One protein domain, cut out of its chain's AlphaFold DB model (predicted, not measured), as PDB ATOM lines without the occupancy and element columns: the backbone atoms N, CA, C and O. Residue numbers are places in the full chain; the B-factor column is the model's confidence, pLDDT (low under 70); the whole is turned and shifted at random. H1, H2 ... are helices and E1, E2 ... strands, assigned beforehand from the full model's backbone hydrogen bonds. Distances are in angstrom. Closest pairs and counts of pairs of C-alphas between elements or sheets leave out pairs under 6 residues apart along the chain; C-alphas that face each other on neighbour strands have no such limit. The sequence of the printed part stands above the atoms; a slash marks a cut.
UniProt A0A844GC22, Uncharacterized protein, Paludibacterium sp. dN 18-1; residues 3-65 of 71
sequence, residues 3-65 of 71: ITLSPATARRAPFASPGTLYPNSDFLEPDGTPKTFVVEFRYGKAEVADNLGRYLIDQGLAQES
ATOM      1  N   ILE A   3     -10.903 -14.842   3.462       87.94
ATOM      2  CA  ILE A   3     -11.626 -16.097   3.676       87.94
ATOM      3  C   ILE A   3     -12.186 -16.167   5.096       87.94
ATOM      4  O   ILE A   3     -11.605 -15.613   6.032       87.94
ATOM      5  N   THR A   4     -13.300 -16.868   5.264       87.69
ATOM      6  CA  THR A   4     -13.888 -17.204   6.561       87.69
ATOM      7  C   THR A   4     -13.689 -18.675   6.874       87.69
ATOM      8  O   THR A   4     -13.659 -19.530   5.987       87.69
ATOM      9  N   LEU A   5     -13.530 -18.988   8.158       82.38
ATOM     10  CA  LEU A   5     -13.385 -20.370   8.601       82.38
ATOM     11  C   LEU A   5     -14.694 -21.128   8.356       82.38
ATOM     12  O   LEU A   5     -15.759 -20.695   8.799       82.38
ATOM     13  N   SER A   6     -14.619 -22.274   7.678       79.38
ATOM     14  CA  SER A   6     -15.801 -23.107   7.460       79.38
ATOM     15  C   SER A   6     -16.270 -23.711   8.798       79.38
ATOM     16  O   SER A   6     -15.447 -24.282   9.525       79.38
ATOM     17  N   PRO A   7     -17.572 -23.645   9.149       69.31
ATOM     18  CA  PRO A   7     -18.092 -24.196  10.405       69.31
ATOM     19  C   PRO A   7     -17.803 -25.692  10.589       69.31
ATOM     20  O   PRO A   7     -17.580 -26.149  11.708       69.31
ATOM     21  N   ALA A   8     -17.749 -26.450   9.488       66.12
ATOM     22  CA  ALA A   8     -17.422 -27.878   9.491       66.12
ATOM     23  C   ALA A   8     -15.963 -28.158   9.905       66.12
ATOM     24  O   ALA A   8     -15.624 -29.260  10.342       66.12
ATOM     25  N   THR A   9     -15.103 -27.148   9.793       63.62
ATOM     26  CA  THR A   9     -13.644 -27.279   9.837       63.62
ATOM     27  C   THR A   9     -13.014 -26.418  10.924       63.62
ATOM     28  O   THR A   9     -11.797 -26.453  11.108       63.62
ATOM     29  N   ALA A  10     -13.840 -25.736  11.725       56.19
ATOM     30  CA  ALA A  10     -13.443 -24.778  12.753       56.19
ATOM     31  C   ALA A  10     -12.510 -25.328  13.854       56.19
ATOM     32  O   ALA A  10     -11.953 -24.564  14.634       56.19
ATOM     33  N   ARG A  11     -12.308 -26.650  13.914       56.69
ATOM     34  CA  ARG A  11     -11.361 -27.316  14.826       56.69
ATOM     35  C   ARG A  11     -10.108 -27.883  14.145       56.69
ATOM     36  O   ARG A  11      -9.295 -28.487  14.835       56.69
ATOM     37  N   ARG A  12      -9.970 -27.782  12.816       59.47
ATOM     38  CA  ARG A  12      -9.045 -28.629  12.035       59.47
ATOM     39  C   ARG A  12      -7.939 -27.919  11.251       59.47
ATOM     40  O   ARG A  12      -6.981 -28.606  10.925       59.47
ATOM     41  N   ALA A  13      -8.007 -26.621  10.945       62.66
ATOM     42  CA  ALA A  13      -7.095 -26.056   9.936       62.66
ATOM     43  C   ALA A  13      -6.201 -24.888  10.404       62.66
ATOM     44  O   ALA A  13      -6.391 -23.767   9.941       62.66
ATOM     45  N   PRO A  14      -5.192 -25.128  11.267       66.94
ATOM     46  CA  PRO A  14      -4.079 -24.197  11.439       66.94
ATOM     47  C   PRO A  14      -2.968 -24.382  10.395       66.94
ATOM     48  O   PRO A  14      -2.218 -23.443  10.167       66.94
ATOM     49  N   PHE A  15      -2.863 -25.550   9.747       79.50
ATOM     50  CA  PHE A  15      -1.778 -25.876   8.814       79.50
ATOM     51  C   PHE A  15      -2.319 -26.325   7.453       79.50
ATOM     52  O   PHE A  15      -3.243 -27.137   7.386       79.50
ATOM     53  N   ALA A  16      -1.714 -25.836   6.372       84.19
ATOM     54  CA  ALA A  16      -1.996 -26.255   5.004       84.19
ATOM     55  C   ALA A  16      -0.686 -26.489   4.242       84.19
ATOM     56  O   ALA A  16       0.189 -25.629   4.245       84.19
ATOM     57  N   SER A  17      -0.557 -27.627   3.558       86.25
ATOM     58  CA  SER A  17       0.579 -27.906   2.665       86.25
ATOM     59  C   SER A  17       0.084 -28.246   1.254       86.25
ATOM     60  O   SER A  17       0.072 -29.410   0.842       86.25
ATOM     61  N   PRO A  18      -0.389 -27.232   0.506       86.62
ATOM     62  CA  PRO A  18      -0.980 -27.426  -0.814       86.62
ATOM     63  C   PRO A  18       0.012 -27.982  -1.840       86.62
ATOM     64  O   PRO A  18      -0.421 -28.637  -2.782       86.62
ATOM     65  N   GLY A  19       1.325 -27.807  -1.642       87.06
ATOM     66  CA  GLY A  19       2.364 -28.285  -2.563       87.06
ATOM     67  C   GLY A  19       2.387 -29.804  -2.763       87.06
ATOM     68  O   GLY A  19       2.903 -30.271  -3.771       87.06
ATOM     69  N   THR A  20       1.771 -30.570  -1.857       84.31
ATOM     70  CA  THR A  20       1.609 -32.028  -2.007       84.31
ATOM     71  C   THR A  20       0.589 -32.390  -3.094       84.31
ATOM     72  O   THR A  20       0.751 -33.388  -3.790       84.31
ATOM     73  N   LEU A  21      -0.471 -31.588  -3.239       83.88
ATOM     74  CA  LEU A  21      -1.564 -31.820  -4.193       83.88
ATOM     75  C   LEU A  21      -1.416 -30.966  -5.459       83.88
ATOM     76  O   LEU A  21      -1.824 -31.379  -6.542       83.88
ATOM     77  N   TYR A  22      -0.817 -29.785  -5.316       86.69
ATOM     78  CA  TYR A  22      -0.658 -28.778  -6.359       86.69
ATOM     79  C   TYR A  22       0.800 -28.285  -6.379       86.69
ATOM     80  O   TYR A  22       1.082 -27.178  -5.915       86.69
ATOM     81  N   PRO A  23       1.751 -29.099  -6.869       84.38
ATOM     82  CA  PRO A  23       3.168 -28.751  -6.874       84.38
ATOM     83  C   PRO A  23       3.447 -27.623  -7.877       84.38
ATOM     84  O   PRO A  23       3.582 -27.851  -9.078       84.38
ATOM     85  N   ASN A  24       3.519 -26.389  -7.384       87.81
ATOM     86  CA  ASN A  24       3.893 -25.203  -8.152       87.81
ATOM     87  C   ASN A  24       4.871 -24.327  -7.348       87.81
ATOM     88  O   ASN A  24       5.049 -24.527  -6.147       87.81
ATOM     89  N   SER A  25       5.496 -23.343  -7.999       85.75
ATOM     90  CA  SER A  25       6.505 -22.468  -7.378       85.75
ATOM     91  C   SER A  25       6.012 -21.717  -6.138       85.75
ATOM     92  O   SER A  25       6.803 -21.404  -5.247       85.75
ATOM     93  N   ASP A  26       4.711 -21.444  -6.046       85.88
ATOM     94  CA  ASP A  26       4.140 -20.734  -4.902       85.88
ATOM     95  C   ASP A  26       4.039 -21.641  -3.671       85.88
ATOM     96  O   ASP A  26       4.137 -21.166  -2.539       85.88
ATOM     97  N   PHE A  27       3.888 -22.950  -3.883       91.44
ATOM     98  CA  PHE A  27       3.664 -23.949  -2.838       91.44
ATOM     99  C   PHE A  27       4.843 -24.891  -2.592       91.44
ATOM    100  O   PHE A  27       4.756 -25.735  -1.700       91.44
ATOM    101  N   LEU A  28       5.936 -24.739  -3.336       91.81
ATOM    102  CA  LEU A  28       7.183 -25.473  -3.147       91.81
ATOM    103  C   LEU A  28       8.320 -24.521  -2.750       91.81
ATOM    104  O   LEU A  28       8.351 -23.355  -3.151       91.81
ATOM    105  N   GLU A  29       9.248 -25.021  -1.946       92.00
ATOM    106  CA  GLU A  29      10.568 -24.440  -1.716       92.00
ATOM    107  C   GLU A  29      11.456 -24.595  -2.970       92.00
ATOM    108  O   GLU A  29      11.125 -25.382  -3.865       92.00
ATOM    109  N   PRO A  30      12.595 -23.879  -3.073       90.44
ATOM    110  CA  PRO A  30      13.490 -23.981  -4.231       90.44
ATOM    111  C   PRO A  30      14.027 -25.394  -4.509       90.44
ATOM    112  O   PRO A  30      14.407 -25.693  -5.638       90.44
ATOM    113  N   ASP A  31      14.067 -26.256  -3.494       92.69
ATOM    114  CA  ASP A  31      14.494 -27.655  -3.588       92.69
ATOM    115  C   ASP A  31      13.358 -28.625  -3.974       92.69
ATOM    116  O   ASP A  31      13.584 -29.829  -4.092       92.69
ATOM    117  N   GLY A  32      12.142 -28.112  -4.190       88.12
ATOM    118  CA  GLY A  32      10.954 -28.903  -4.504       88.12
ATOM    119  C   GLY A  32      10.187 -29.420  -3.282       88.12
ATOM    120  O   GLY A  32       9.179 -30.105  -3.457       88.12
ATOM    121  N   THR A  33      10.604 -29.093  -2.056       92.44
ATOM    122  CA  THR A  33       9.890 -29.483  -0.831       92.44
ATOM    123  C   THR A  33       8.581 -28.696  -0.684       92.44
ATOM    124  O   THR A  33       8.591 -27.475  -0.831       92.44
ATOM    125  N   PRO A  34       7.435 -29.326  -0.361       92.50
ATOM    126  CA  PRO A  34       6.194 -28.599  -0.120       92.50
ATOM    127  C   PRO A  34       6.286 -27.614   1.049       92.50
ATOM    128  O   PRO A  34       6.605 -27.983   2.180       92.50
ATOM    129  N   LYS A  35       5.912 -26.359   0.791       90.62
ATOM    130  CA  LYS A  35       5.740 -25.338   1.826       90.62
ATOM    131  C   LYS A  35       4.598 -25.721   2.761       90.62
ATOM    132  O   LYS A  35       3.577 -26.280   2.343       90.62
ATOM    133  N   THR A  36       4.754 -25.378   4.036       89.75
ATOM    134  CA  THR A  36       3.675 -25.443   5.028       89.75
ATOM    135  C   THR A  36       3.253 -24.030   5.396       89.75
ATOM    136  O   THR A  36       4.062 -23.229   5.856       89.75
ATOM    137  N   PHE A  37       1.975 -23.731   5.210       89.12
ATOM    138  CA  PHE A  37       1.368 -22.451   5.539       89.12
ATOM    139  C   PHE A  37       0.603 -22.567   6.847       89.12
ATOM    140  O   PHE A  37      -0.178 -23.503   7.035       89.12
ATOM    141  N   VAL A  38       0.804 -21.589   7.728       88.31
ATOM    142  CA  VAL A  38      -0.005 -21.417   8.935       88.31
ATOM    143  C   VAL A  38      -1.044 -20.343   8.660       88.31
ATOM    144  O   VAL A  38      -0.684 -19.223   8.302       88.31
ATOM    145  N   VAL A  39      -2.326 -20.677   8.809       86.88
ATOM    146  CA  VAL A  39      -3.429 -19.741   8.547       86.88
ATOM    147  C   VAL A  39      -4.098 -19.383   9.862       86.88
ATOM    148  O   VAL A  39      -4.765 -20.206  10.488       86.88
ATOM    149  N   GLU A  40      -3.911 -18.139  10.290       84.19
ATOM    150  CA  GLU A  40      -4.523 -17.618  11.506       84.19
ATOM    151  C   GLU A  40      -5.854 -16.934  11.171       84.19
ATOM    152  O   GLU A  40      -5.891 -15.914  10.483       84.19
ATOM    153  N   PHE A  41      -6.957 -17.480  11.684       84.38
ATOM    154  CA  PHE A  41      -8.270 -16.851  11.574       84.38
ATOM    155  C   PHE A  41      -8.520 -15.952  12.785       84.38
ATOM    156  O   PHE A  41      -8.735 -16.434  13.898       84.38
ATOM    157  N   ARG A  42      -8.555 -14.636  12.570       81.50
ATOM    158  CA  ARG A  42      -8.911 -13.639  13.587       81.50
ATOM    159  C   ARG A  42     -10.364 -13.227  13.409       81.50
ATOM    160  O   ARG A  42     -10.780 -12.846  12.320       81.50
ATOM    161  N   TYR A  43     -11.155 -13.337  14.476       82.31
ATOM    162  CA  TYR A  43     -12.602 -13.071  14.439       82.31
ATOM    163  C   TYR A  43     -13.338 -13.859  13.334       82.31
ATOM    164  O   TYR A  43     -14.269 -13.360  12.706       82.31
ATOM    165  N   GLY A  44     -12.887 -15.091  13.065       80.62
ATOM    166  CA  GLY A  44     -13.454 -15.964  12.033       80.62
ATOM    167  C   GLY A  44     -13.025 -15.647  10.596       80.62
ATOM    168  O   GLY A  44     -13.513 -16.311   9.683       80.62
ATOM    169  N   LYS A  45     -12.115 -14.684  10.384       84.69
ATOM    170  CA  LYS A  45     -11.612 -14.270   9.066       84.69
ATOM    171  C   LYS A  45     -10.091 -14.383   8.974       84.69
ATOM    172  O   LYS A  45      -9.399 -14.182   9.966       84.69
ATOM    173  N   ALA A  46      -9.575 -14.652   7.784       87.88
ATOM    174  CA  ALA A  46      -8.149 -14.597   7.479       87.88
ATOM    175  C   ALA A  46      -7.919 -13.889   6.139       87.88
ATOM    176  O   ALA A  46      -8.748 -13.973   5.228       87.88
ATOM    177  N   GLU A  47      -6.785 -13.203   6.021       89.69
ATOM    178  CA  GLU A  47      -6.282 -12.679   4.753       89.69
ATOM    179  C   GLU A  47      -5.107 -13.536   4.301       89.69
ATOM    180  O   GLU A  47      -4.141 -13.734   5.036       89.69
ATOM    181  N   VAL A  48      -5.220 -14.083   3.096       89.56
ATOM    182  CA  VAL A  48      -4.234 -14.999   2.515       89.56
ATOM    183  C   VAL A  48      -4.012 -14.662   1.044       89.56
ATOM    184  O   VAL A  48      -4.829 -13.976   0.421       89.56
ATOM    185  N   ALA A  49      -2.919 -15.165   0.470       90.31
ATOM    186  CA  ALA A  49      -2.710 -15.131  -0.975       90.31
ATOM    187  C   ALA A  49      -3.854 -15.851  -1.712       90.31
ATOM    188  O   ALA A  49      -4.437 -16.803  -1.187       90.31
ATOM    189  N   ASP A  50      -4.189 -15.395  -2.919       89.62
ATOM    190  CA  ASP A  50      -5.381 -15.861  -3.646       89.62
ATOM    191  C   ASP A  50      -5.329 -17.359  -3.971       89.62
ATOM    192  O   ASP A  50      -6.316 -18.075  -3.813       89.62
ATOM    193  N   ASN A  51      -4.155 -17.860  -4.350       90.62
ATOM    194  CA  ASN A  51      -3.920 -19.279  -4.603       90.62
ATOM    195  C   ASN A  51      -4.155 -20.145  -3.348       90.62
ATOM    196  O   ASN A  51      -4.812 -21.185  -3.423       90.62
ATOM    197  N   LEU A  52      -3.661 -19.711  -2.185       89.56
ATOM    198  CA  LEU A  52      -3.832 -20.406  -0.912       89.56
ATOM    199  C   LEU A  52      -5.287 -20.342  -0.442       89.56
ATOM    200  O   LEU A  52      -5.837 -21.348  -0.004       89.56
ATOM    201  N   GLY A  53      -5.932 -19.181  -0.558       90.19
ATOM    202  CA  GLY A  53      -7.342 -19.036  -0.203       90.19
ATOM    203  C   GLY A  53      -8.243 -19.904  -1.077       90.19
ATOM    204  O   GLY A  53      -9.120 -20.587  -0.546       90.19
ATOM    205  N   ARG A  54      -7.968 -19.982  -2.386       89.81
ATOM    206  CA  ARG A  54      -8.696 -20.878  -3.290       89.81
ATOM    207  C   ARG A  54      -8.514 -22.342  -2.915       89.81
ATOM    208  O   ARG A  54      -9.505 -23.053  -2.809       89.81
ATOM    209  N   TYR A  55      -7.283 -22.761  -2.622       89.62
ATOM    210  CA  TYR A  55      -7.009 -24.105  -2.115       89.62
ATOM    211  C   TYR A  55      -7.832 -24.424  -0.857       89.62
ATOM    212  O   TYR A  55      -8.465 -25.474  -0.777       89.62
ATOM    213  N   LEU A  56      -7.863 -23.515   0.122       89.19
ATOM    214  CA  LEU A  56      -8.606 -23.722   1.369       89.19
ATOM    215  C   LEU A  56     -10.117 -23.838   1.125       89.19
ATOM    216  O   LEU A  56     -10.780 -24.617   1.808       89.19
ATOM    217  N   ILE A  57     -10.654 -23.097   0.154       89.38
ATOM    218  CA  ILE A  57     -12.059 -23.189  -0.263       89.38
ATOM    219  C   ILE A  57     -12.333 -24.522  -0.965       89.38
ATOM    220  O   ILE A  57     -13.269 -25.225  -0.588       89.38
ATOM    221  N   ASP A  58     -11.495 -24.909  -1.927       88.56
ATOM    222  CA  ASP A  58     -11.657 -26.147  -2.699       88.56
ATOM    223  C   ASP A  58     -11.557 -27.398  -1.803       88.56
ATOM    224  O   ASP A  58     -12.241 -28.393  -2.034       88.56
ATOM    225  N   GLN A  59     -10.754 -27.339  -0.732       86.00
ATOM    226  CA  GLN A  59     -10.663 -28.394   0.288       86.00
ATOM    227  C   GLN A  59     -11.786 -28.339   1.345       86.00
ATOM    228  O   GLN A  59     -11.798 -29.143   2.280       86.00
ATOM    229  N   GLY A  60     -12.714 -27.379   1.257       85.56
ATOM    230  CA  GLY A  60     -13.790 -27.181   2.236       85.56
ATOM    231  C   GLY A  60     -13.307 -26.719   3.619       85.56
ATOM    232  O   GLY A  60     -14.045 -26.806   4.606       85.56
ATOM    233  N   LEU A  61     -12.065 -26.239   3.723       86.12
ATOM    234  CA  LEU A  61     -11.456 -25.742   4.961       86.12
ATOM    235  C   LEU A  61     -11.906 -24.308   5.275       86.12
ATOM    236  O   LEU A  61     -12.026 -23.934   6.443       86.12
ATOM    237  N   ALA A  62     -12.191 -23.526   4.238       88.88
ATOM    238  CA  ALA A  62     -12.632 -22.143   4.335       88.88
ATOM    239  C   ALA A  62     -13.771 -21.843   3.351       88.88
ATOM    240  O   ALA A  62     -14.131 -22.671   2.516       88.88
ATOM    241  N   GLN A  63     -14.344 -20.653   3.469       89.38
ATOM    242  CA  GLN A  63     -15.315 -20.093   2.535       89.38
ATOM    243  C   GLN A  63     -14.855 -18.696   2.117       89.38
ATOM    244  O   GLN A  63     -14.073 -18.053   2.819       89.38
ATOM    245  N   GLU A  64     -15.314 -18.223   0.963       86.62
ATOM    246  CA  GLU A  64     -15.040 -16.852   0.546       86.62
ATOM    247  C   GLU A  64     -15.744 -15.868   1.489       86.62
ATOM    248  O   GLU A  64     -16.943 -15.985   1.760       86.62
ATOM    249  N   SER A  65     -14.998 -14.888   2.001       81.44
ATOM    250  CA  SER A  65     -15.593 -13.813   2.790       81.44
ATOM    251  C   SER A  65     -16.329 -12.859   1.860       81.44
ATOM    252  O   SER A  65     -15.700 -12.049   1.180       81.44
TER     253      SER A  65
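This is residues 3 to 65 of the 71 residues of an uncharacterized protein of Paludibacterium sp. dN 18-1 (UniProt A0A844GC22). This domain has little regular structure: a small sheet of three short strands with helix H1 over one face, and a long loop, residues 6 to 44, that runs out to Asp 31 and folds back. The 63 printed residues hold E1, E2, H1 and E3 in chain order, only 18 residues, class mixed; the sheet, E2 E1 E3, is antiparallel. The whole is compact, radius of gyration of the C-alphas 11.6 A, yet elongated, spanning 35 by 19 by 18 A.

E1, residues 3 to 5, begins at C-alpha 3 (-11.626, -16.097, 3.676). E2 is residues 45 to 47, H1 residues 50 to 58, 12.1 A long. E3, residues 62 to 64, ends at C-alpha 64 (-15.040, -16.852, 0.546).

E1 and E2 form a hairpin, with N 3 and O 46 2.9 A apart; between E1 and E3, N 4 and O 63 are 2.8 A apart. H1 is on the sheet at a height of 8.1 A; its closest C-alphas to E3 are Leu 56 and Ala 62, 5.2 A. Every O i to N i+4 pair in H1 is within hydrogen-bond range. E2, H1 and E3 make a split strand-helix-strand unit, E1 between the strands, with a right-handed crossover.

The printed part has no cut. The E1 to E2 link is long, 39 residues. Residues 7 to 14 have pLDDT under 70.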